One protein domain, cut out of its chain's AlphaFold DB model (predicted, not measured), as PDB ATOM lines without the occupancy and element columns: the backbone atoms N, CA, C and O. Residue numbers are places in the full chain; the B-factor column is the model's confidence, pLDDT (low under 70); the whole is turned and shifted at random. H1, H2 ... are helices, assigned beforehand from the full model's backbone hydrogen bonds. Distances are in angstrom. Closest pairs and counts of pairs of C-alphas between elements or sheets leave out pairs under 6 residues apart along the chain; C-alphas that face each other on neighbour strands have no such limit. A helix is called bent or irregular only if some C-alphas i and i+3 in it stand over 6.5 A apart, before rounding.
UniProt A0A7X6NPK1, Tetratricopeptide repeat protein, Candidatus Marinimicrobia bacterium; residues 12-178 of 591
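Overview. This is residues 12 to 178 of the 591 residues of the protein "Tetratricopeptide repeat protein" of Candidatus Marinimicrobia bacterium (UniProt A0A7X6NPK1). Two long helices, H7 and H6, make a hairpin that is joined near its turn and opens as a V toward the other ends. H6 runs through the middle of the domain, with H3 crossing it and H4 folded back along it, while H2 reaches from the first part of H6, past H5, toward the small H1 at the far end. The printed part has 167 residues with seven named helices in the order H1 to H7 and no named strand: all helix, mostly crossed. It is loose, with a radius of gyration of the C-alphas of 19.4 A, and elongated, spanning 68 by 41 by 24 A.

Along the chain. H7, the longest helix, covers residues 147 to 177 and measures 43.1 A, from C-alpha 147 at (-1.913, 17.268, 8.829) to C-alpha 177 at (36.087, 29.296, -7.635). H6, residues 116 to 142, measures 37.7 A. Both are irregular: C-alphas 118 and 121 in H6 are 7.8 A apart, and C-alphas 172 and 175 in H7 are 7.7 A apart. H6 has a kink of 41 degrees near residue 123, and H7 one of 32 degrees near residue 171. H2, residues 29 to 50, measures 28.9 A and H3, residues 67 to 82, 22.2 A. H4 is residues 84 to 96, H5 residues 99 to 105, and H1 residues 20 to 23, beginning at C-alpha 20 (57.001, 48.156, 15.555).

Arrangement. H6 is the hub, touching four helices. H6 and H7 are a hairpin at a shallow tilt of 19 degrees, closest at the C-alphas of Ser 142 and Ser 150, 5.3 A; H7 touches with residues 150 to 161 alone. H3 touches H6 at 72 degrees, only just about perpendicular, with the C-alphas of Gly 75 and Gly 133 3.3 A apart. H4 touches H6 at a shallow tilt of 28 degrees, opposite ways, closest at the C-alphas of Phe 94 and Ser 122, 4.4 A. H2 touches H6 with residues 41 to 49 alone, closest at the C-alphas of Tyr 45 and Asp 116, 5.9 A. H5 touches H2, closest at the C-alphas of Val 102 and Gln 37, 6.5 A. H1 touches no helix. Every O i to N i+4 pair is within hydrogen-bond range in H3 and H4, against 11 of 18 in H2, 2 of 3 in H5, 19 of 23 in H6 and 22 of 27 in H7; H1 is too short for such a pair.

Size, cuts and confidence. The two C-alphas farthest apart, those of Arg 16 and Lys 148, are 68.2 A apart. The printed part has no cut, and the link from H2 to H3, residues 51 to 66, is long. Residues 12 to 24 and residue 112 have pLDDT under 70.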
ATOM      1  N   ILE A  12      52.225  35.992  23.121       56.94
ATOM      2  CA  ILE A  12      50.931  36.685  22.938       56.94
ATOM      3  C   ILE A  12      50.709  37.809  23.962       56.94
ATOM      4  O   ILE A  12      49.998  38.773  23.688       56.94
ATOM      5  N   PHE A  13      51.329  37.710  25.141       59.62
ATOM      6  CA  PHE A  13      51.188  38.691  26.218       59.62
ATOM      7  C   PHE A  13      52.326  39.721  26.236       59.62
ATOM      8  O   PHE A  13      52.288  40.673  27.018       59.62
ATOM      9  N   ASN A  14      53.340  39.563  25.381       61.00
ATOM     10  CA  ASN A  14      54.518  40.417  25.383       61.00
ATOM     11  C   ASN A  14      54.408  41.538  24.340       61.00
ATOM     12  O   ASN A  14      54.591  41.323  23.143       61.00
ATOM     13  N   ARG A  15      54.208  42.776  24.811       52.91
ATOM     14  CA  ARG A  15      54.162  43.982  23.963       52.91
ATOM     15  C   ARG A  15      55.426  44.207  23.122       52.91
ATOM     16  O   ARG A  15      55.340  44.871  22.101       52.91
ATOM     17  N   ARG A  16      56.590  43.670  23.516       50.78
ATOM     18  CA  ARG A  16      57.846  43.818  22.751       50.78
ATOM     19  C   ARG A  16      57.927  42.915  21.516       50.78
ATOM     20  O   ARG A  16      58.769  43.159  20.664       50.78
ATOM     21  N   VAL A  17      57.089  41.877  21.437       54.59
ATOM     22  CA  VAL A  17      57.044  40.930  20.301       54.59
ATOM     23  C   VAL A  17      56.108  41.428  19.194       54.59
ATOM     24  O   VAL A  17      56.075  40.885  18.091       54.59
ATOM     25  N   TRP A  18      55.379  42.511  19.453       54.75
ATOM     26  CA  TRP A  18      54.673  43.230  18.413       54.75
ATOM     27  C   TRP A  18      55.696  43.838  17.472       54.75
ATOM     28  O   TRP A  18      56.624  44.520  17.913       54.75
ATOM     29  N   LYS A  19      55.525  43.616  16.169       52.72
ATOM     30  CA  LYS A  19      56.309  44.363  15.192       52.72
ATOM     31  C   LYS A  19      56.088  45.863  15.452       52.72
ATOM     32  O   LYS A  19      54.945  46.252  15.706       52.72
ATOM     33  N   PRO A  20      57.133  46.706  15.382       50.97
ATOM     34  CA  PRO A  20      57.001  48.156  15.555       50.97
ATOM     35  C   PRO A  20      55.881  48.761  14.693       50.97
ATOM     36  O   PRO A  20      55.179  49.669  15.123       50.97
ATOM     37  N   GLU A  21      55.652  48.180  13.512       53.84
ATOM     38  CA  GLU A  21      54.602  48.553  12.558       53.84
ATOM     39  C   GLU A  21      53.166  48.354  13.088       53.84
ATOM     40  O   GLU A  21      52.271  49.123  12.741       53.84
ATOM     41  N   ALA A  22      52.927  47.354  13.944       56.78
ATOM     42  CA  ALA A  22      51.604  47.055  14.503       56.78
ATOM     43  C   ALA A  22      51.302  47.853  15.784       56.78
ATOM     44  O   ALA A  22      50.139  48.035  16.146       56.78
ATOM     45  N   ALA A  23      52.333  48.365  16.466       60.53
ATOM     46  CA  ALA A  23      52.185  49.097  17.727       60.53
ATOM     47  C   ALA A  23      51.383  50.403  17.580       60.53
ATOM     48  O   ALA A  23      50.735  50.834  18.528       60.53
ATOM     49  N   HIS A  24      51.387  51.014  16.392       68.81
ATOM     50  CA  HIS A  24      50.590  52.209  16.102       68.81
ATOM     51  C   HIS A  24      49.127  51.904  15.743       68.81
ATOM     52  O   HIS A  24      48.304  52.814  15.768       68.81
ATOM     53  N   LYS A  25      48.793  50.647  15.416       79.50
ATOM     54  CA  LYS A  25      47.433  50.244  15.022       79.50
ATOM     55  C   LYS A  25      46.550  49.832  16.199       79.50
ATOM     56  O   LYS A  25      45.334  49.965  16.099       79.50
ATOM     57  N   TYR A  26      47.134  49.329  17.290       83.25
ATOM     58  CA  TYR A  26      46.372  48.816  18.432       83.25
ATOM     59  C   TYR A  26      46.887  49.371  19.760       83.25
ATOM     60  O   TYR A  26      48.084  49.519  19.986       83.25
ATOM     61  N   SER A  27      45.958  49.626  20.677       84.50
ATOM     62  CA  SER A  27      46.202  50.258  21.979       84.50
ATOM     63  C   SER A  27      46.770  49.305  23.046       84.50
ATOM     64  O   SER A  27      47.380  49.747  24.024       84.50
ATOM     65  N   SER A  28      46.563  47.988  22.907       82.44
ATOM     66  CA  SER A  28      46.987  46.974  23.889       82.44
ATOM     67  C   SER A  28      46.988  45.541  23.333       82.44
ATOM     68  O   SER A  28      46.431  45.280  22.274       82.44
ATOM     69  N   ALA A  29      47.572  44.575  24.061       78.88
ATOM     70  CA  ALA A  29      47.657  43.172  23.594       78.88
ATOM     71  C   ALA A  29      46.290  42.523  23.465       78.88
ATOM     72  O   ALA A  29      46.052  41.770  22.529       78.88
ATOM     73  N   LEU A  30      45.375  42.891  24.357       83.88
ATOM     74  CA  LEU A  30      43.984  42.481  24.268       83.88
ATOM     75  C   LEU A  30      43.279  43.127  23.075       83.88
ATOM     76  O   LEU A  30      42.482  42.462  22.426       83.88
ATOM     77  N   ASP A  31      43.592  44.386  22.763       86.94
ATOM     78  CA  ASP A  31      43.050  45.086  21.596       86.94
ATOM     79  C   ASP A  31      43.511  44.428  20.283       86.94
ATOM     80  O   ASP A  31      42.686  44.089  19.438       86.94
ATOM     81  N   TYR A  32      44.809  44.126  20.163       85.25
ATOM     82  CA  TYR A  32      45.375  43.360  19.049       85.25
ATOM     83  C   TYR A  32      44.759  41.959  18.931       85.25
ATOM     84  O   TYR A  32      44.249  41.581  17.874       85.25
ATOM     85  N   PHE A  33      44.751  41.196  20.028       85.94
ATOM     86  CA  PHE A  33      44.179  39.851  20.065       85.94
ATOM     87  C   PHE A  33      42.704  39.865  19.649       85.94
ATOM     88  O   PHE A  33      42.285  39.089  18.793       85.94
ATOM     89  N   TRP A  34      41.907  40.778  20.199       90.81
ATOM     90  CA  TRP A  34      40.476  40.831  19.929       90.81
ATOM     91  C   TRP A  34      40.151  41.341  18.525       90.81
ATOM     92  O   TRP A  34      39.389  40.702  17.799       90.81
ATOM     93  N   ASN A  35      40.705  42.487  18.122       91.31
ATOM     94  CA  ASN A  35      40.320  43.124  16.864       91.31
ATOM     95  C   ASN A  35      40.998  42.487  15.649       91.31
ATOM     96  O   ASN A  35      40.350  42.346  14.612       91.31
ATOM     97  N   TYR A  36      42.248  42.041  15.772       89.44
ATOM     98  CA  TYR A  36      42.926  41.354  14.680       89.44
ATOM     99  C   TYR A  36      42.746  39.838  14.760       89.44
ATOM    100  O   TYR A  36      42.083  39.247  13.912       89.44
ATOM    101  N   GLN A  37      43.278  39.189  15.796       88.94
ATOM    102  CA  GLN A  37      43.372  37.724  15.812       88.94
ATOM    103  C   GLN A  37      42.001  37.030  15.956       88.94
ATOM    104  O   GLN A  37      41.774  35.982  15.358       88.94
ATOM    105  N   ILE A  38      41.052  37.614  16.691       92.38
ATOM    106  CA  ILE A  38      39.704  37.046  16.846       92.38
ATOM    107  C   ILE A  38      38.740  37.582  15.787       92.38
ATOM    108  O   ILE A  38      38.185  36.801  15.015       92.38
ATOM    109  N   LYS A  39      38.520  38.900  15.715       93.31
ATOM    110  CA  LYS A  39      37.535  39.471  14.781       93.31
ATOM    111  C   LYS A  39      37.963  39.336  13.323       93.31
ATOM    112  O   LYS A  39      37.228  38.748  12.532       93.31
ATOM    113  N   HIS A  40      39.126  39.880  12.969       90.94
ATOM    114  CA  HIS A  40      39.585  39.916  11.582       90.94
ATOM    115  C   HIS A  40      40.040  38.540  11.074       90.94
ATOM    116  O   HIS A  40      39.703  38.166   9.952       90.94
ATOM    117  N   MET A  41      40.757  37.767  11.894       90.62
ATOM    118  CA  MET A  41      41.329  36.488  11.469       90.62
ATOM    119  C   MET A  41      40.427  35.277  11.701       90.62
ATOM    120  O   MET A  41      40.650  34.282  11.035       90.62
ATOM    121  N   TYR A  42      39.437  35.301  12.599       94.00
ATOM    122  CA  TYR A  42      38.552  34.142  12.802       94.00
ATOM    123  C   TYR A  42      37.088  34.445  12.481       94.00
ATOM    124  O   TYR A  42      36.528  33.839  11.569       94.00
ATOM    125  N   ILE A  43      36.464  35.395  13.189       94.69
ATOM    126  CA  ILE A  43      35.023  35.684  13.055       94.69
ATOM    127  C   ILE A  43      34.676  36.073  11.616       94.69
ATOM    128  O   ILE A  43      33.676  35.603  11.079       94.69
ATOM    129  N   ARG A  44      35.514  36.891  10.971       93.69
ATOM    130  CA  ARG A  44      35.339  37.282   9.569       93.69
ATOM    131  C   ARG A  44      35.293  36.073   8.632       93.69
ATOM    132  O   ARG A  44      34.321  35.932   7.900       93.69
ATOM    133  N   TYR A  45      36.285  35.180   8.686       92.69
ATOM    134  CA  TYR A  45      36.299  33.989   7.827       92.69
ATOM    135  C   TYR A  45      35.153  33.040   8.129       92.69
ATOM    136  O   TYR A  45      34.562  32.497   7.201       92.69
ATOM    137  N   PHE A  46      34.830  32.854   9.409       95.25
ATOM    138  CA  PHE A  46      33.689  32.050   9.820       95.25
ATOM    139  C   PHE A  46      32.392  32.586   9.198       95.25
ATOM    140  O   PHE A  46      31.619  31.832   8.608       95.25
ATOM    141  N   ASN A  47      32.194  33.903   9.247       94.75
ATOM    142  CA  ASN A  47      31.041  34.554   8.638       94.75
ATOM    143  C   ASN A  47      31.053  34.457   7.107       94.75
ATOM    144  O   ASN A  47      29.994  34.248   6.522       94.75
ATOM    145  N   TRP A  48      32.211  34.529   6.444       91.94
ATOM    146  CA  TRP A  48      32.290  34.318   4.992       91.94
ATOM    147  C   TRP A  48      31.729  32.962   4.555       91.94
ATOM    148  O   TRP A  48      31.131  32.882   3.488       91.94
ATOM    149  N   GLN A  49      31.858  31.917   5.382       89.81
ATOM    150  CA  GLN A  49      31.350  30.586   5.035       89.81
ATOM    151  C   GLN A  49      29.822  30.472   5.143       89.81
ATOM    152  O   GLN A  49      29.201  29.762   4.356       89.81
ATOM    153  N   PHE A  50      29.206  31.128   6.134       91.62
ATOM    154  CA  PHE A  50      27.807  30.856   6.512       91.62
ATOM    155  C   PHE A  50      26.848  32.044   6.363       91.62
ATOM    156  O   PHE A  50      25.631  31.854   6.428       91.62
ATOM    157  N   ILE A  51      27.384  33.253   6.180       92.56
ATOM    158  CA  ILE A  51      26.640  34.506   5.993       92.56
ATOM    159  C   ILE A  51      26.871  35.024   4.572       92.56
ATOM    160  O   ILE A  51      25.906  35.183   3.829       92.56
ATOM    161  N   GLY A  52      28.140  35.223   4.210       90.62
ATOM    162  CA  GLY A  52      28.561  35.671   2.887       90.62
ATOM    163  C   GLY A  52      29.763  36.618   2.917       90.62
ATOM    164  O   GLY A  52      30.167  37.125   3.971       90.62
ATOM    165  N   ARG A  53      30.351  36.853   1.746       90.56
ATOM    166  CA  ARG A  53      31.566  37.637   1.518       90.56
ATOM    167  C   ARG A  53      31.355  38.659   0.406       90.56
ATOM    168  O   ARG A  53      30.852  38.325  -0.662       90.56
ATOM    169  N   LYS A  54      31.847  39.880   0.630       86.06
ATOM    170  CA  LYS A  54      32.021  40.898  -0.412       86.06
ATOM    171  C   LYS A  54      33.374  41.573  -0.236       86.06
ATOM    172  O   LYS A  54      33.568  42.361   0.688       86.06
ATOM    173  N   GLY A  55      34.320  41.238  -1.111       82.38
ATOM    174  CA  GLY A  55      35.717  41.634  -0.938       82.38
ATOM    175  C   GLY A  55      36.249  41.166   0.418       82.38
ATOM    176  O   GLY A  55      36.189  39.979   0.735       82.38
ATOM    177  N   ASN A  56      36.718  42.114   1.232       80.88
ATOM    178  CA  ASN A  56      37.249  41.841   2.567       80.88
ATOM    179  C   ASN A  56      36.204  41.892   3.692       80.88
ATOM    180  O   ASN A  56      36.566  41.637   4.841       80.88
ATOM    181  N   ASP A  57      34.941  42.180   3.384       86.75
ATOM    182  CA  ASP A  57      33.871  42.342   4.367       86.75
ATOM    183  C   ASP A  57      32.859  41.189   4.324       86.75
ATOM    184  O   ASP A  57      32.879  40.324   3.443       86.75
ATOM    185  N   VAL A  58      31.987  41.149   5.333       90.12
ATOM    186  CA  VAL A  58      30.882  40.186   5.425       90.12
ATOM    187  C   VAL A  58      29.662  40.765   4.718       90.12
ATOM    188  O   VAL A  58      29.215  41.860   5.058       90.12
ATOM    189  N   ASP A  59      29.097  40.008   3.782       90.19
ATOM    190  CA  ASP A  59      27.858  40.368   3.094       90.19
ATOM    191  C   ASP A  59      26.714  39.466   3.555       90.19
ATOM    192  O   ASP A  59      26.687  38.273   3.263       90.19
ATOM    193  N   PHE A  60      25.757  40.048   4.275       89.00
ATOM    194  CA  PHE A  60      24.597  39.334   4.813       89.00
ATOM    195  C   PHE A  60      23.602  38.869   3.746       89.00
ATOM    196  O   PHE A  60      22.751  38.029   4.043       89.00
ATOM    197  N   PHE A  61      23.695  39.407   2.530       87.88
ATOM    198  CA  PHE A  61      22.733  39.165   1.461       87.88
ATOM    199  C   PHE A  61      23.327  38.391   0.281       87.88
ATOM    200  O   PHE A  61      22.590  38.104  -0.661       87.88
ATOM    201  N   GLN A  62      24.603  37.981   0.336       86.19
ATOM    202  CA  GLN A  62      25.219  37.174  -0.729       86.19
ATOM    203  C   GLN A  62      24.417  35.888  -0.984       86.19
ATOM    204  O   GLN A  62      24.200  35.495  -2.126       86.19
ATOM    205  N   PHE A  63      23.919  35.266   0.087       85.12
ATOM    206  CA  PHE A  63      23.053  34.091   0.020       85.12
ATOM    207  C   PHE A  63      21.564  34.454   0.128       85.12
ATOM    208  O   PHE A  63      20.778  33.646   0.622       85.12
ATOM    209  N   ILE A  64      21.139  35.642  -0.316       81.62
ATOM    210  CA  ILE A  64      19.792  36.225  -0.117       81.62
ATOM    211  C   ILE A  64      19.513  36.546   1.363       81.62
ATOM    212  O   ILE A  64      19.134  37.665   1.689       81.62
ATOM    213  N   LEU A  65      19.717  35.582   2.259       80.81
ATOM    214  CA  LEU A  65      19.724  35.693   3.717       80.81
ATOM    215  C   LEU A  65      20.775  34.720   4.283       80.81
ATOM    216  O   LEU A  65      21.073  33.709   3.641       80.81
ATOM    217  N   PRO A  66      21.280  34.930   5.514       87.31
ATOM    218  CA  PRO A  66      22.270  34.054   6.146       87.31
ATOM    219  C   PRO A  66      21.639  32.751   6.676       87.31
ATOM    220  O   PRO A  66      21.762  32.397   7.851       87.31
ATOM    221  N   PHE A  67      20.910  32.036   5.815       85.88
ATOM    222  CA  PHE A  67      20.190  30.813   6.161       85.88
ATOM    223  C   PHE A  67      21.090  29.729   6.768       85.88
ATOM    224  O   PHE A  67      20.697  29.193   7.806       85.88
ATOM    225  N   PRO A  68      22.284  29.415   6.217       89.62
ATOM    226  CA  PRO A  68      23.170  28.420   6.823       89.62
ATOM    227  C   PRO A  68      23.529  28.788   8.266       89.62
ATOM    228  O   PRO A  68      23.415  27.958   9.167       89.62
ATOM    229  N   PHE A  69      23.874  30.052   8.510       93.44
ATOM    230  CA  PHE A  69      24.200  30.550   9.842       93.44
ATOM    231  C   PHE A  69      23.017  30.445  10.820       93.44
ATOM    232  O   PHE A  69      23.171  29.907  11.916       93.44
ATOM    233  N   ILE A  70      21.819  30.892  10.423       93.06
ATOM    234  CA  ILE A  70      20.620  30.855  11.281       93.06
ATOM    235  C   ILE A  70      20.220  29.412  11.617       93.06
ATOM    236  O   ILE A  70      19.947  29.100  12.779       93.06
ATOM    237  N   ILE A  71      20.206  28.516  10.624       93.06
ATOM    238  CA  ILE A  71      19.871  27.101  10.830       93.06
ATOM    239  C   ILE A  71      20.920  26.417  11.712       93.06
ATOM    240  O   ILE A  71      20.555  25.634  12.588       93.06
ATOM    241  N   GLY A  72      22.202  26.757  11.550       95.38
ATOM    242  CA  GLY A  72      23.276  26.279  12.420       95.38
ATOM    243  C   GLY A  72      23.100  26.708  13.877       95.38
ATOM    244  O   GLY A  72      23.198  25.873  14.772       95.38
ATOM    245  N   LEU A  73      22.753  27.972  14.141       97.19
ATOM    246  CA  LEU A  73      22.459  28.438  15.504       97.19
ATOM    247  C   LEU A  73      21.235  27.739  16.113       97.19
ATOM    248  O   LEU A  73      21.249  27.375  17.291       97.19
ATOM    249  N   PHE A  74      20.189  27.510  15.316       97.00
ATOM    250  CA  PHE A  74      19.025  26.748  15.762       97.00
ATOM    251  C   PHE A  74      19.397  25.298  16.104       97.00
ATOM    252  O   PHE A  74      19.012  24.793  17.158       97.00
ATOM    253  N   GLY A  75      20.195  24.642  15.261       97.75
ATOM    254  CA  GLY A  75      20.666  23.284  15.511       97.75
ATOM    255  C   GLY A  75      21.609  23.167  16.701       97.75
ATOM    256  O   GLY A  75      21.521  22.188  17.435       97.75
ATOM    257  N   LEU A  76      22.448  24.175  16.953       98.00
ATOM    258  CA  LEU A  76      23.247  24.281  18.174       98.00
ATOM    259  C   LEU A  76      22.341  24.270  19.411       98.00
ATOM    260  O   LEU A  76      22.547  23.461  20.315       98.00
ATOM    261  N   PHE A  77      21.312  25.123  19.432       97.69
ATOM    262  CA  PHE A  77      20.361  25.192  20.542       97.69
ATOM    263  C   PHE A  77      19.621  23.863  20.754       97.69
ATOM    264  O   PHE A  77      19.545  23.371  21.879       97.69
ATOM    265  N   VAL A  78      19.119  23.252  19.675       97.88
ATOM    266  CA  VAL A  78      18.437  21.949  19.742       97.88
ATOM    267  C   VAL A  78      19.377  20.861  20.256       97.88
ATOM    268  O   VAL A  78      19.001  20.116  21.154       97.88
ATOM    269  N   HIS A  79      20.610  20.792  19.753       98.00
ATOM    270  CA  HIS A  79      21.582  19.788  20.185       98.00
ATOM    271  C   HIS A  79      21.840  19.872  21.697       98.00
ATOM    272  O   HIS A  79      21.843  18.844  22.369       98.00
ATOM    273  N   PHE A  80      21.986  21.079  22.252       97.88
ATOM    274  CA  PHE A  80      22.163  21.271  23.696       97.88
ATOM    275  C   PHE A  80      20.930  20.899  24.525       97.88
ATOM    276  O   PHE A  80      21.086  20.433  25.655       97.88
ATOM    277  N   ASN A  81      19.729  21.105  23.983       96.75
ATOM    278  CA  ASN A  81      18.483  20.764  24.661       96.75
ATOM    279  C   ASN A  81      18.234  19.248  24.699       96.75
ATOM    280  O   ASN A  81      17.789  18.730  25.718       96.75
ATOM    281  N   GLU A  82      18.542  18.543  23.608       95.06
ATOM    282  CA  GLU A  82      18.275  17.106  23.468       95.06
ATOM    283  C   GLU A  82      19.418  16.225  24.009       95.06
ATOM    284  O   GLU A  82      19.170  15.227  24.683       95.06
ATOM    285  N   ASP A  83      20.683  16.580  23.746       95.81
ATOM    286  CA  ASP A  83      21.853  15.796  24.165       95.81
ATOM    287  C   ASP A  83      23.053  16.697  24.486       95.81
ATOM    288  O   ASP A  83      23.985  16.883  23.697       95.81
ATOM    289  N   LYS A  84      23.057  17.226  25.712       95.88
ATOM    290  CA  LYS A  84      24.137  18.086  26.215       95.88
ATOM    291  C   LYS A  84      25.528  17.448  26.129       95.88
ATOM    292  O   LYS A  84      26.507  18.168  25.966       95.88
ATOM    293  N   HIS A  85      25.649  16.123  26.249       96.12
ATOM    294  CA  HIS A  85      26.957  15.465  26.285       96.12
ATOM    295  C   HIS A  85      27.594  15.447  24.897       96.12
ATOM    296  O   HIS A  85      28.755  15.836  24.747       96.12
ATOM    297  N   LYS A  86      26.823  15.078  23.867       96.12
ATOM    298  CA  LYS A  86      27.289  15.161  22.476       96.12
ATOM    299  C   LYS A  86      27.434  16.609  22.009       96.12
ATOM    300  O   LYS A  86      28.396  16.920  21.305       96.12
ATOM    301  N   ALA A  87      26.560  17.509  22.461       97.00
ATOM    302  CA  ALA A  87      26.653  18.928  22.134       97.00
ATOM    303  C   ALA A  87      27.957  19.550  22.649       97.00
ATOM    304  O   ALA A  87      28.628  20.264  21.906       97.00
ATOM    305  N   VAL A  88      28.367  19.214  23.879       97.75
ATOM    306  CA  VAL A  88      29.655  19.642  24.447       97.75
ATOM    307  C   VAL A  88      30.835  19.082  23.651       97.75
ATOM    308  O   VAL A  88      31.801  19.809  23.436       97.75
ATOM    309  N   ALA A  89      30.767  17.841  23.161       97.25
ATOM    310  CA  ALA A  89      31.830  17.273  22.330       97.25
ATOM    311  C   ALA A  89      31.997  18.027  20.994       97.25
ATOM    312  O   ALA A  89      33.117  18.378  20.620       97.25
ATOM    313  N   VAL A  90      30.894  18.341  20.301       97.69
ATOM    314  CA  VAL A  90      30.936  19.139  19.058       97.69
ATOM    315  C   VAL A  90      31.361  20.582  19.341       97.69
ATOM    316  O   VAL A  90      32.156  21.140  18.588       97.69
ATOM    317  N   LEU A  91      30.908  21.173  20.452       97.81
ATOM    318  CA  LEU A  91      31.344  22.504  20.876       97.81
ATOM    319  C   LEU A  91      32.847  22.535  21.167       97.81
ATOM    320  O   LEU A  91      33.520  23.479  20.764       97.81
ATOM    321  N   ALA A  92      33.388  21.510  21.826       97.25
ATOM    322  CA  ALA A  92      34.822  21.399  22.048       97.25
ATOM    323  C   ALA A  92      35.563  21.364  20.707       97.25
ATOM    324  O   ALA A  92      36.453  22.180  20.493       97.25
ATOM    325  N   LEU A  93      35.149  20.509  19.764       96.31
ATOM    326  CA  LEU A  93      35.743  20.481  18.425       96.31
ATOM    327  C   LEU A  93      35.707  21.866  17.758       96.31
ATOM    328  O   LEU A  93      36.741  22.337  17.284       96.31
ATOM    329  N   PHE A  94      34.554  22.539  17.782       97.69
ATOM    330  CA  PHE A  94      34.367  23.884  17.235       97.69
ATOM    331  C   PHE A  94      35.319  24.915  17.862       97.69
ATOM    332  O   PHE A  94      35.982  25.666  17.148       97.69
ATOM    333  N   LEU A  95      35.432  24.935  19.193       96.69
ATOM    334  CA  LEU A  95      36.291  25.880  19.907       96.69
ATOM    335  C   LEU A  95      37.775  25.580  19.678       96.69
ATOM    336  O   LEU A  95      38.536  26.498  19.374       96.69
ATOM    337  N   PHE A  96      38.190  24.314  19.773       95.94
ATOM    338  CA  PHE A  96      39.593  23.918  19.640       95.94
ATOM    339  C   PHE A  96      40.138  24.128  18.227       95.94
ATOM    340  O   PHE A  96      41.291  24.523  18.070       95.94
ATOM    341  N   THR A  97      39.308  23.920  17.205       95.12
ATOM    342  CA  THR A  97      39.687  24.101  15.793       95.12
ATOM    343  C   THR A  97      39.302  25.469  15.222       95.12
ATOM    344  O   THR A  97      39.504  25.718  14.036       95.12
ATOM    345  N   GLY A  98      38.756  26.357  16.058       94.69
ATOM    346  CA  GLY A  98      38.335  27.709  15.692       94.69
ATOM    347  C   GLY A  98      38.988  28.766  16.575       94.69
ATOM    348  O   GLY A  98      40.076  29.249  16.287       94.69
ATOM    349  N   LEU A  99      38.353  29.121  17.691       92.00
ATOM    350  CA  LEU A  99      38.843  30.196  18.563       92.00
ATOM    351  C   LEU A  99      40.165  29.866  19.276       92.00
ATOM    352  O   LEU A  99      41.008  30.743  19.435       92.00
ATOM    353  N   MET A 100      40.380  28.624  19.717       91.56
ATOM    354  CA  MET A 100      41.584  28.282  20.485       91.56
ATOM    355  C   MET A 100      42.809  28.077  19.594       91.56
ATOM    356  O   MET A 100      43.923  28.355  20.035       91.56
ATOM    357  N   ILE A 101      42.636  27.649  18.338       90.06
ATOM    358  CA  ILE A 101      43.776  27.527  17.421       90.06
ATOM    359  C   ILE A 101      44.382  28.900  17.094       90.06
ATOM    360  O   ILE A 101      45.583  28.982  16.861       90.06
ATOM    361  N   VAL A 102      43.608  29.991  17.185       88.25
ATOM    362  CA  VAL A 102      44.126  31.369  17.086       88.25
ATOM    363  C   VAL A 102      45.228  31.624  18.120       88.25
ATOM    364  O   VAL A 102      46.282  32.163  17.777       88.25
ATOM    365  N   LEU A 103      45.021  31.185  19.369       83.06
ATOM    366  CA  LEU A 103      46.011  31.316  20.446       83.06
ATOM    367  C   LEU A 103      47.284  30.528  20.132       83.06
ATOM    368  O   LEU A 103      48.388  31.008  20.373       83.06
ATOM    369  N   TYR A 104      47.125  29.324  19.580       81.94
ATOM    370  CA  TYR A 104      48.245  28.470  19.197       81.94
ATOM    371  C   TYR A 104      49.050  29.055  18.030       81.94
ATOM    372  O   TYR A 104      50.280  29.047  18.059       81.94
ATOM    373  N   LEU A 105      48.364  29.554  17.000       83.19
ATOM    374  CA  LEU A 105      49.003  30.086  15.800       83.19
ATOM    375  C   LEU A 105      49.680  31.430  16.058       83.19
ATOM    376  O   LEU A 105      50.688  31.712  15.411       83.19
ATOM    377  N   ASN A 106      49.131  32.242  16.971       80.12
ATOM    378  CA  ASN A 106      49.608  33.586  17.292       80.12
ATOM    379  C   ASN A 106      50.005  34.369  16.023       80.12
ATOM    380  O   ASN A 106      51.167  34.737  15.817       80.12
ATOM    381  N   GLN A 107      49.035  34.519  15.116       80.94
ATOM    382  CA  GLN A 107      49.236  35.118  13.796       80.94
ATOM    383  C   GLN A 107      49.642  36.590  13.930       80.94
ATOM    384  O   GLN A 107      49.086  37.302  14.764       80.94
ATOM    385  N   ASP A 108      50.602  37.032  13.117       78.94
ATOM    386  CA  ASP A 108      51.073  38.418  13.039       78.94
ATOM    387  C   ASP A 108      50.225  39.301  12.096       78.94
ATOM    388  O   ASP A 108      49.615  38.798  11.150       78.94
ATOM    389  N   ASP A 109      50.168  40.610  12.357       79.12
ATOM    390  CA  ASP A 109      49.627  41.628  11.440       79.12
ATOM    391  C   ASP A 109      50.775  42.376  10.743       79.12
ATOM    392  O   ASP A 109      51.655  42.894  11.442       79.12
ATOM    393  N   PRO A 110      50.778  42.476   9.403       76.19
ATOM    394  CA  PRO A 110      49.864  41.818   8.461       76.19
ATOM    395  C   PRO A 110      50.256  40.367   8.172       76.19
ATOM    396  O   PRO A 110      51.436  40.012   8.160       76.19
ATOM    397  N   GLN A 111      49.261  39.528   7.870       78.25
ATOM    398  CA  GLN A 111      49.518  38.263   7.187       78.25
ATOM    399  C   GLN A 111      49.741  38.511   5.687       78.25
ATOM    400  O   GLN A 111      49.050  39.337   5.094       78.25
ATOM    401  N   PRO A 112      50.655  37.766   5.041       68.31
ATOM    402  CA  PRO A 112      50.915  37.916   3.608       68.31
ATOM    403  C   PRO A 112      49.766  37.402   2.727       68.31
ATOM    404  O   PRO A 112      49.725  37.701   1.539       68.31
ATOM    405  N   ARG A 113      48.860  36.593   3.285       76.69
ATOM    406  CA  ARG A 113      47.672  36.057   2.617       76.69
ATOM    407  C   ARG A 113      46.640  35.607   3.642       76.69
ATOM    408  O   ARG A 113      46.981  35.376   4.804       76.69
ATOM    409  N   GLU A 114      45.413  35.402   3.178       81.06
ATOM    410  CA  GLU A 114      44.339  34.852   4.000       81.06
ATOM    411  C   GLU A 114      44.684  33.422   4.479       81.06
ATOM    412  O   GLU A 114      45.330  32.637   3.768       81.06
ATOM    413  N   ARG A 115      44.306  33.093   5.724       84.94
ATOM    414  CA  ARG A 115      44.618  31.807   6.385       84.94
ATOM    415  C   ARG A 115      43.397  31.056   6.915       84.94
ATOM    416  O   ARG A 115      43.511  30.278   7.866       84.94
ATOM    417  N   ASP A 116      42.254  31.272   6.285       85.31
ATOM    418  CA  ASP A 116      40.976  30.607   6.555       85.31
ATOM    419  C   ASP A 116      41.068  29.072   6.641       85.31
ATOM    420  O   ASP A 116      40.436  28.469   7.509       85.31
ATOM    421  N   TYR A 117      41.939  28.444   5.842       87.81
ATOM    422  CA  TYR A 117      42.216  27.002   5.870       87.81
ATOM    423  C   TYR A 117      42.618  26.468   7.258       87.81
ATOM    424  O   TYR A 117      42.436  25.286   7.551       87.81
ATOM    425  N   SER A 118      43.139  27.329   8.136       90.06
ATOM    426  CA  SER A 118      43.515  26.962   9.507       90.06
ATOM    427  C   SER A 118      42.298  26.673  10.395       90.06
ATOM    428  O   SER A 118      42.441  26.021  11.426       90.06
ATOM    429  N   TYR A 119      41.111  27.147  10.001       94.00
ATOM    430  CA  TYR A 119      39.873  27.091  10.785       94.00
ATOM    431  C   TYR A 119      38.833  26.127  10.207       94.00
ATOM    432  O   TYR A 119      37.725  26.025  10.734       94.00
ATOM    433  N   VAL A 120      39.183  25.378   9.156       94.31
ATOM    434  CA  VAL A 120      38.280  24.450   8.454       94.31
ATOM    435  C   VAL A 120      37.626  23.438   9.400       94.31
ATOM    436  O   VAL A 120      36.451  23.115   9.235       94.31
ATOM    437  N   GLY A 121      38.332  22.994  10.447       95.75
ATOM    438  CA  GLY A 121      37.751  22.122  11.473       95.75
ATOM    439  C   GLY A 121      36.526  22.734  12.167       95.75
ATOM    440  O   GLY A 121      35.522  22.047  12.363       95.75
ATOM    441  N   SER A 122      36.559  24.038  12.461       96.75
ATOM    442  CA  SER A 122      35.432  24.736  13.090       96.75
ATOM    443  C   SER A 122      34.263  24.906  12.120       96.75
ATOM    444  O   SER A 122      33.105  24.791  12.519       96.75
ATOM    445  N   PHE A 123      34.552  25.091  10.828       95.44
ATOM    446  CA  PHE A 123      33.530  25.187   9.784       95.44
ATOM    447  C   PHE A 123      32.799  23.847   9.626       95.44
ATOM    448  O   PHE A 123      31.566  23.808   9.563       95.44
ATOM    449  N   PHE A 124      33.534  22.732   9.664       95.88
ATOM    450  CA  PHE A 124      32.938  21.397   9.685       95.88
ATOM    451  C   PHE A 124      32.094  21.160  10.940       95.88
ATOM    452  O   PHE A 124      30.963  20.691  10.825       95.88
ATOM    453  N   ALA A 125      32.593  21.530  12.123       97.25
ATOM    454  CA  ALA A 125      31.838  21.389  13.366       97.25
ATOM    455  C   ALA A 125      30.518  22.179  13.332       97.25
ATOM    456  O   ALA A 125      29.475  21.655  13.718       97.25
ATOM    457  N   PHE A 126      30.530  23.402  12.797       97.62
ATOM    458  CA  PHE A 126      29.311  24.198  12.647       97.62
ATOM    459  C   PHE A 126      28.338  23.606  11.618       97.62
ATOM    460  O   PHE A 126      27.127  23.608  11.839       97.62
ATOM    461  N   SER A 127      28.850  23.011  10.537       95.38
ATOM    462  CA  SER A 127      28.031  22.332   9.523       95.38
ATOM    463  C   SER A 127      27.242  21.143  10.092       95.38
ATOM    464  O   SER A 127      26.130  20.871   9.640       95.38
ATOM    465  N   ILE A 128      27.751  20.479  11.138       96.81
ATOM    466  CA  ILE A 128      26.996  19.452  11.879       96.81
ATOM    467  C   ILE A 128      25.746  20.069  12.518       96.81
ATOM    468  O   ILE A 128      24.655  19.508  12.405       96.81
ATOM    469  N   TRP A 129      25.871  21.240  13.150       98.06
ATOM    470  CA  TRP A 129      24.714  21.930  13.719       98.06
ATOM    471  C   TRP A 129      23.742  22.415  12.645       98.06
ATOM    472  O   TRP A 129      22.542  22.362  12.881       98.06
ATOM    473  N   ILE A 130      24.205  22.791  11.451       95.19
ATOM    474  CA  ILE A 130      23.299  23.080  10.325       95.19
ATOM    475  C   ILE A 130      22.439  21.848  10.006       95.19
ATOM    476  O   ILE A 130      21.218  21.961   9.902       95.19
ATOM    477  N   GLY A 131      23.048  20.660   9.927       94.88
ATOM    478  CA  GLY A 131      22.325  19.404   9.708       94.88
ATOM    479  C   GLY A 131      21.306  19.091  10.811       94.88
ATOM    480  O   GLY A 131      20.155  18.766  10.517       94.88
ATOM    481  N   ILE A 132      21.696  19.252  12.080       96.75
ATOM    482  CA  ILE A 132      20.795  19.059  13.232       96.75
ATOM    483  C   ILE A 132      19.635  20.062  13.193       96.75
ATOM    484  O   ILE A 132      18.482  19.680  13.386       96.75
ATOM    485  N   GLY A 133      19.916  21.334  12.907       96.12
ATOM    486  CA  GLY A 133      18.908  22.390  12.823       96.12
ATOM    487  C   GLY A 133      17.912  22.148  11.693       96.12
ATOM    488  O   GLY A 133      16.706  22.295  11.894       96.12
ATOM    489  N   ALA A 134      18.399  21.708  10.532       94.56
ATOM    490  CA  ALA A 134      17.566  21.311   9.402       94.56
ATOM    491  C   ALA A 134      16.638  20.139   9.767       94.56
ATOM    492  O   ALA A 134      15.429  20.220   9.537       94.56
ATOM    493  N   ALA A 135      17.171  19.081  10.388       95.19
ATOM    494  CA  ALA A 135      16.383  17.924  10.817       95.19
ATOM    495  C   ALA A 135      15.313  18.308  11.853       95.19
ATOM    496  O   ALA A 135      14.139  17.977  11.685       95.19
ATOM    497  N   ALA A 136      15.693  19.080  12.872       95.81
ATOM    498  CA  ALA A 136      14.782  19.537  13.916       95.81
ATOM    499  C   ALA A 136      13.673  20.449  13.371       95.81
ATOM    500  O   ALA A 136      12.528  20.388  13.824       95.81
ATOM    501  N   LEU A 137      13.984  21.291  12.381       94.94
ATOM    502  CA  LEU A 137      12.992  22.135  11.717       94.94
ATOM    503  C   LEU A 137      11.964  21.280  10.966       94.94
ATOM    504  O   LEU A 137      10.760  21.488  11.121       94.94
ATOM    505  N   LEU A 138      12.427  20.291  10.197       95.44
ATOM    506  CA  LEU A 138      11.554  19.364   9.473       95.44
ATOM    507  C   LEU A 138      10.669  18.553  10.418       95.44
ATOM    508  O   LEU A 138       9.466  18.425  10.171       95.44
ATOM    509  N   GLU A 139      11.240  18.058  11.513       94.44
ATOM    510  CA  GLU A 139      10.509  17.319  12.534       94.44
ATOM    511  C   GLU A 139       9.397  18.178  13.149       94.44
ATOM    512  O   GLU A 139       8.231  17.774  13.128       94.44
ATOM    513  N   ARG A 140       9.709  19.401  13.596       93.75
ATOM    514  CA  ARG A 140       8.720  20.323  14.181       93.75
ATOM    515  C   ARG A 140       7.577  20.647  13.221       93.75
ATOM    516  O   ARG A 140       6.417  20.663  13.632       93.75
ATOM    517  N   ILE A 141       7.879  20.862  11.940       93.94
ATOM    518  CA  ILE A 141       6.856  21.098  10.910       93.94
ATOM    519  C   ILE A 141       5.990  19.845  10.715       93.94
ATOM    520  O   ILE A 141       4.763  19.942  10.644       93.94
ATOM    521  N   SER A 142       6.602  18.657  10.687       93.12
ATOM    522  CA  SER A 142       5.880  17.389  10.510       93.12
ATOM    523  C   SER A 142       4.923  17.077  11.672       93.12
ATOM    524  O   SER A 142       3.882  16.430  11.490       93.12
ATOM    525  N   GLN A 143       5.232  17.581  12.870       93.12
ATOM    526  CA  GLN A 143       4.443  17.405  14.087       93.12
ATOM    527  C   GLN A 143       3.288  18.413  14.229       93.12
ATOM    528  O   GLN A 143       2.475  18.275  15.143       93.12
ATOM    529  N   LEU A 144       3.134  19.378  13.310       92.62
ATOM    530  CA  LEU A 144       2.007  20.317  13.332       92.62
ATOM    531  C   LEU A 144       0.653  19.579  13.335       92.62
ATOM    532  O   LEU A 144       0.446  18.598  12.612       92.62
ATOM    533  N   LYS A 145      -0.295  20.086  14.139       90.81
ATOM    534  CA  LYS A 145      -1.623  19.472  14.340       90.81
ATOM    535  C   LYS A 145      -2.416  19.345  13.035       90.81
ATOM    536  O   LYS A 145      -3.088  18.341  12.812       90.81
ATOM    537  N   ASN A 146      -2.336  20.346  12.154       92.19
ATOM    538  CA  ASN A 146      -3.028  20.324  10.869       92.19
ATOM    539  C   ASN A 146      -2.254  19.476   9.851       92.19
ATOM    540  O   ASN A 146      -1.361  19.972   9.159       92.19
ATOM    541  N   LYS A 147      -2.626  18.198   9.716       89.00
ATOM    542  CA  LYS A 147      -1.913  17.268   8.829       89.00
ATOM    543  C   LYS A 147      -2.003  17.614   7.341       89.00
ATOM    544  O   LYS A 147      -1.034  17.361   6.625       89.00
ATOM    545  N   LYS A 148      -3.088  18.265   6.901       89.19
ATOM    546  CA  LYS A 148      -3.242  18.759   5.519       89.19
ATOM    547  C   LYS A 148      -2.253  19.882   5.187       89.19
ATOM    548  O   LYS A 148      -1.856  19.992   4.036       89.19
ATOM    549  N   LEU A 149      -1.829  20.660   6.187       90.62
ATOM    550  CA  LEU A 149      -0.811  21.705   6.041       90.62
ATOM    551  C   LEU A 149       0.612  21.179   6.299       90.62
ATOM    552  O   LEU A 149       1.533  21.529   5.571       90.62
ATOM    553  N   SER A 150       0.795  20.313   7.302       92.31
ATOM    554  CA  SER A 150       2.123  19.827   7.717       92.31
ATOM    555  C   SER A 150       2.866  19.084   6.606       92.31
ATOM    556  O   SER A 150       4.029  19.367   6.368       92.31
ATOM    557  N   ARG A 151       2.193  18.175   5.882       91.31
ATOM    558  CA  ARG A 151       2.812  17.355   4.831       91.31
ATOM    559  C   ARG A 151       3.388  18.196   3.688       91.31
ATOM    560  O   ARG A 151       4.584  18.064   3.441       91.31
ATOM    561  N   PRO A 152       2.603  19.053   2.999       93.56
ATOM    562  CA  PRO A 152       3.158  19.873   1.928       93.56
ATOM    563  C   PRO A 152       4.240  20.818   2.452       93.56
ATOM    564  O   PRO A 152       5.270  20.957   1.802       93.56
ATOM    565  N   LEU A 153       4.067  21.395   3.648       93.94
ATOM    566  CA  LEU A 153       5.063  22.290   4.232       93.94
ATOM    567  C   LEU A 153       6.385  21.567   4.531       93.94
ATOM    568  O   LEU A 153       7.434  22.084   4.174       93.94
ATOM    569  N   THR A 154       6.358  20.353   5.092       93.75
ATOM    570  CA  THR A 154       7.566  19.543   5.310       93.75
ATOM    571  C   THR A 154       8.280  19.241   3.992       93.75
ATOM    572  O   THR A 154       9.493  19.408   3.931       93.75
ATOM    573  N   TYR A 155       7.564  18.839   2.933       93.00
ATOM    574  CA  TYR A 155       8.189  18.573   1.630       93.00
ATOM    575  C   TYR A 155       8.789  19.833   1.001       93.00
ATOM    576  O   TYR A 155       9.904  19.781   0.488       93.00
ATOM    577  N   ILE A 156       8.087  20.968   1.078       93.19
ATOM    578  CA  ILE A 156       8.586  22.259   0.588       93.19
ATOM    579  C   ILE A 156       9.837  22.669   1.366       93.19
ATOM    580  O   ILE A 156      10.855  22.982   0.759       93.19
ATOM    581  N   THR A 157       9.800  22.626   2.699       92.00
ATOM    582  CA  THR A 157      10.956  22.968   3.535       92.00
ATOM    583  C   THR A 157      12.124  22.016   3.296       92.00
ATOM    584  O   THR A 157      13.256  22.476   3.201       92.00
ATOM    585  N   ALA A 158      11.876  20.713   3.132       92.19
ATOM    586  CA  ALA A 158      12.921  19.749   2.797       92.19
ATOM    587  C   ALA A 158      13.551  20.069   1.439       92.19
ATOM    588  O   ALA A 158      14.772  20.116   1.333       92.19
ATOM    589  N   GLY A 159      12.730  20.365   0.425       90.50
ATOM    590  CA  GLY A 159      13.200  20.805  -0.887       90.50
ATOM    591  C   GLY A 159      14.025  22.092  -0.812       90.50
ATOM    592  O   GLY A 159      15.097  22.161  -1.400       90.50
ATOM    593  N   LEU A 160      13.584  23.086  -0.038       88.19
ATOM    594  CA  LEU A 160      14.328  24.333   0.170       88.19
ATOM    595  C   LEU A 160      15.673  24.094   0.870       88.19
ATOM    596  O   LEU A 160      16.691  24.617   0.429       88.19
ATOM    597  N   LEU A 161      15.710  23.286   1.929       88.81
ATOM    598  CA  LEU A 161      16.950  22.998   2.654       88.81
ATOM    599  C   LEU A 161      17.933  22.163   1.819       88.81
ATOM    600  O   LEU A 161      19.135  22.397   1.894       88.81
ATOM    601  N   LEU A 162      17.436  21.216   1.017       88.69
ATOM    602  CA  LEU A 162      18.269  20.335   0.193       88.69
ATOM    603  C   LEU A 162      18.723  20.969  -1.121       88.69
ATOM    604  O   LEU A 162      19.795  20.628  -1.606       88.69
ATOM    605  N   LEU A 163      17.915  21.848  -1.716       87.31
ATOM    606  CA  LEU A 163      18.210  22.450  -3.016       87.31
ATOM    607  C   LEU A 163      18.599  23.914  -2.864       87.31
ATOM    608  O   LEU A 163      19.693  24.290  -3.267       87.31
ATOM    609  N   ALA A 164      17.746  24.743  -2.260       82.56
ATOM    610  CA  ALA A 164      17.981  26.184  -2.237       82.56
ATOM    611  C   ALA A 164      19.243  26.548  -1.444       82.56
ATOM    612  O   ALA A 164      19.998  27.398  -1.895       82.56
ATOM    613  N   LEU A 165      19.519  25.887  -0.315       81.50
ATOM    614  CA  LEU A 165      20.700  26.190   0.501       81.50
ATOM    615  C   LEU A 165      22.027  25.894  -0.237       81.50
ATOM    616  O   LEU A 165      22.805  26.833  -0.416       81.50
ATOM    617  N   PRO A 166      22.304  24.667  -0.728       84.06
ATOM    618  CA  PRO A 166      23.554  24.398  -1.440       84.06
ATOM    619  C   PRO A 166      23.620  25.049  -2.828       84.06
ATOM    620  O   PRO A 166      24.692  25.508  -3.208       84.06
ATOM    621  N   ILE A 167      22.512  25.136  -3.580       88.50
ATOM    622  CA  ILE A 167      22.518  25.763  -4.915       88.50
ATOM    623  C   ILE A 167      22.820  27.255  -4.805       88.50
ATOM    624  O   ILE A 167      23.563  27.780  -5.622       88.50
ATOM    625  N   ASN A 168      22.285  27.943  -3.801       85.88
ATOM    626  CA  ASN A 168      22.535  29.366  -3.610       85.88
ATOM    627  C   ASN A 168      24.003  29.648  -3.262       85.88
ATOM    628  O   ASN A 168      24.623  30.507  -3.882       85.88
ATOM    629  N   VAL A 169      24.593  28.864  -2.350       86.69
ATOM    630  CA  VAL A 169      26.033  28.955  -2.046       86.69
ATOM    631  C   VAL A 169      26.872  28.622  -3.281       86.69
ATOM    632  O   VAL A 169      27.860  29.308  -3.542       86.69
ATOM    633  N   LEU A 170      26.473  27.610  -4.063       89.56
ATOM    634  CA  LEU A 170      27.137  27.250  -5.312       89.56
ATOM    635  C   LEU A 170      27.082  28.412  -6.306       89.56
ATOM    636  O   LEU A 170      28.129  28.882  -6.715       89.56
ATOM    637  N   VAL A 171      25.897  28.921  -6.652       89.69
ATOM    638  CA  VAL A 171      25.717  30.020  -7.616       89.69
ATOM    639  C   VAL A 171      26.480  31.274  -7.188       89.69
ATOM    640  O   VAL A 171      27.165  31.871  -8.015       89.69
ATOM    641  N   ALA A 172      26.417  31.640  -5.905       88.00
ATOM    642  CA  ALA A 172      27.090  32.822  -5.374       88.00
ATOM    643  C   ALA A 172      28.624  32.751  -5.461       88.00
ATOM    644  O   ALA A 172      29.272  33.787  -5.576       88.00
ATOM    645  N   ASN A 173      29.203  31.548  -5.405       88.44
ATOM    646  CA  ASN A 173      30.655  31.361  -5.338       88.44
ATOM    647  C   ASN A 173      31.255  30.681  -6.577       88.44
ATOM    648  O   ASN A 173      32.481  30.648  -6.697       88.44
ATOM    649  N   TYR A 174      30.432  30.143  -7.488       91.12
ATOM    650  CA  TYR A 174      30.884  29.300  -8.600       91.12
ATOM    651  C   TYR A 174      31.899  30.030  -9.467       91.12
ATOM    652  O   TYR A 174      32.982  29.513  -9.691       91.12
ATOM    653  N   HIS A 175      31.586  31.255  -9.895       89.06
ATOM    654  CA  HIS A 175      32.459  32.024 -10.779       89.06
ATOM    655  C   HIS A 175      33.830  32.317 -10.146       89.06
ATOM    656  O   HIS A 175      34.852  32.140 -10.795       89.06
ATOM    657  N   GLU A 176      33.876  32.700  -8.865       87.00
ATOM    658  CA  GLU A 176      35.138  33.003  -8.169       87.00
ATOM    659  C   GLU A 176      36.006  31.762  -7.900       87.00
ATOM    660  O   GLU A 176      37.214  31.887  -7.674       87.00
ATOM    661  N   HIS A 177      35.406  30.569  -7.893       89.44
ATOM    662  CA  HIS A 177      36.087  29.296  -7.635       89.44
ATOM    663  C   HIS A 177      36.317  28.472  -8.897       89.44
ATOM    664  O   HIS A 177      37.155  27.570  -8.882       89.44
ATOM    665  N   ASP A 178      35.623  28.786  -9.988       91.62
ATOM    666  CA  ASP A 178      35.881  28.184 -11.278       91.62
ATOM    667  C   ASP A 178      37.294  28.571 -11.727       91.62
ATOM    668  O   ASP A 178      37.732  29.725 -11.671       91.62
TER     669      ASP A 178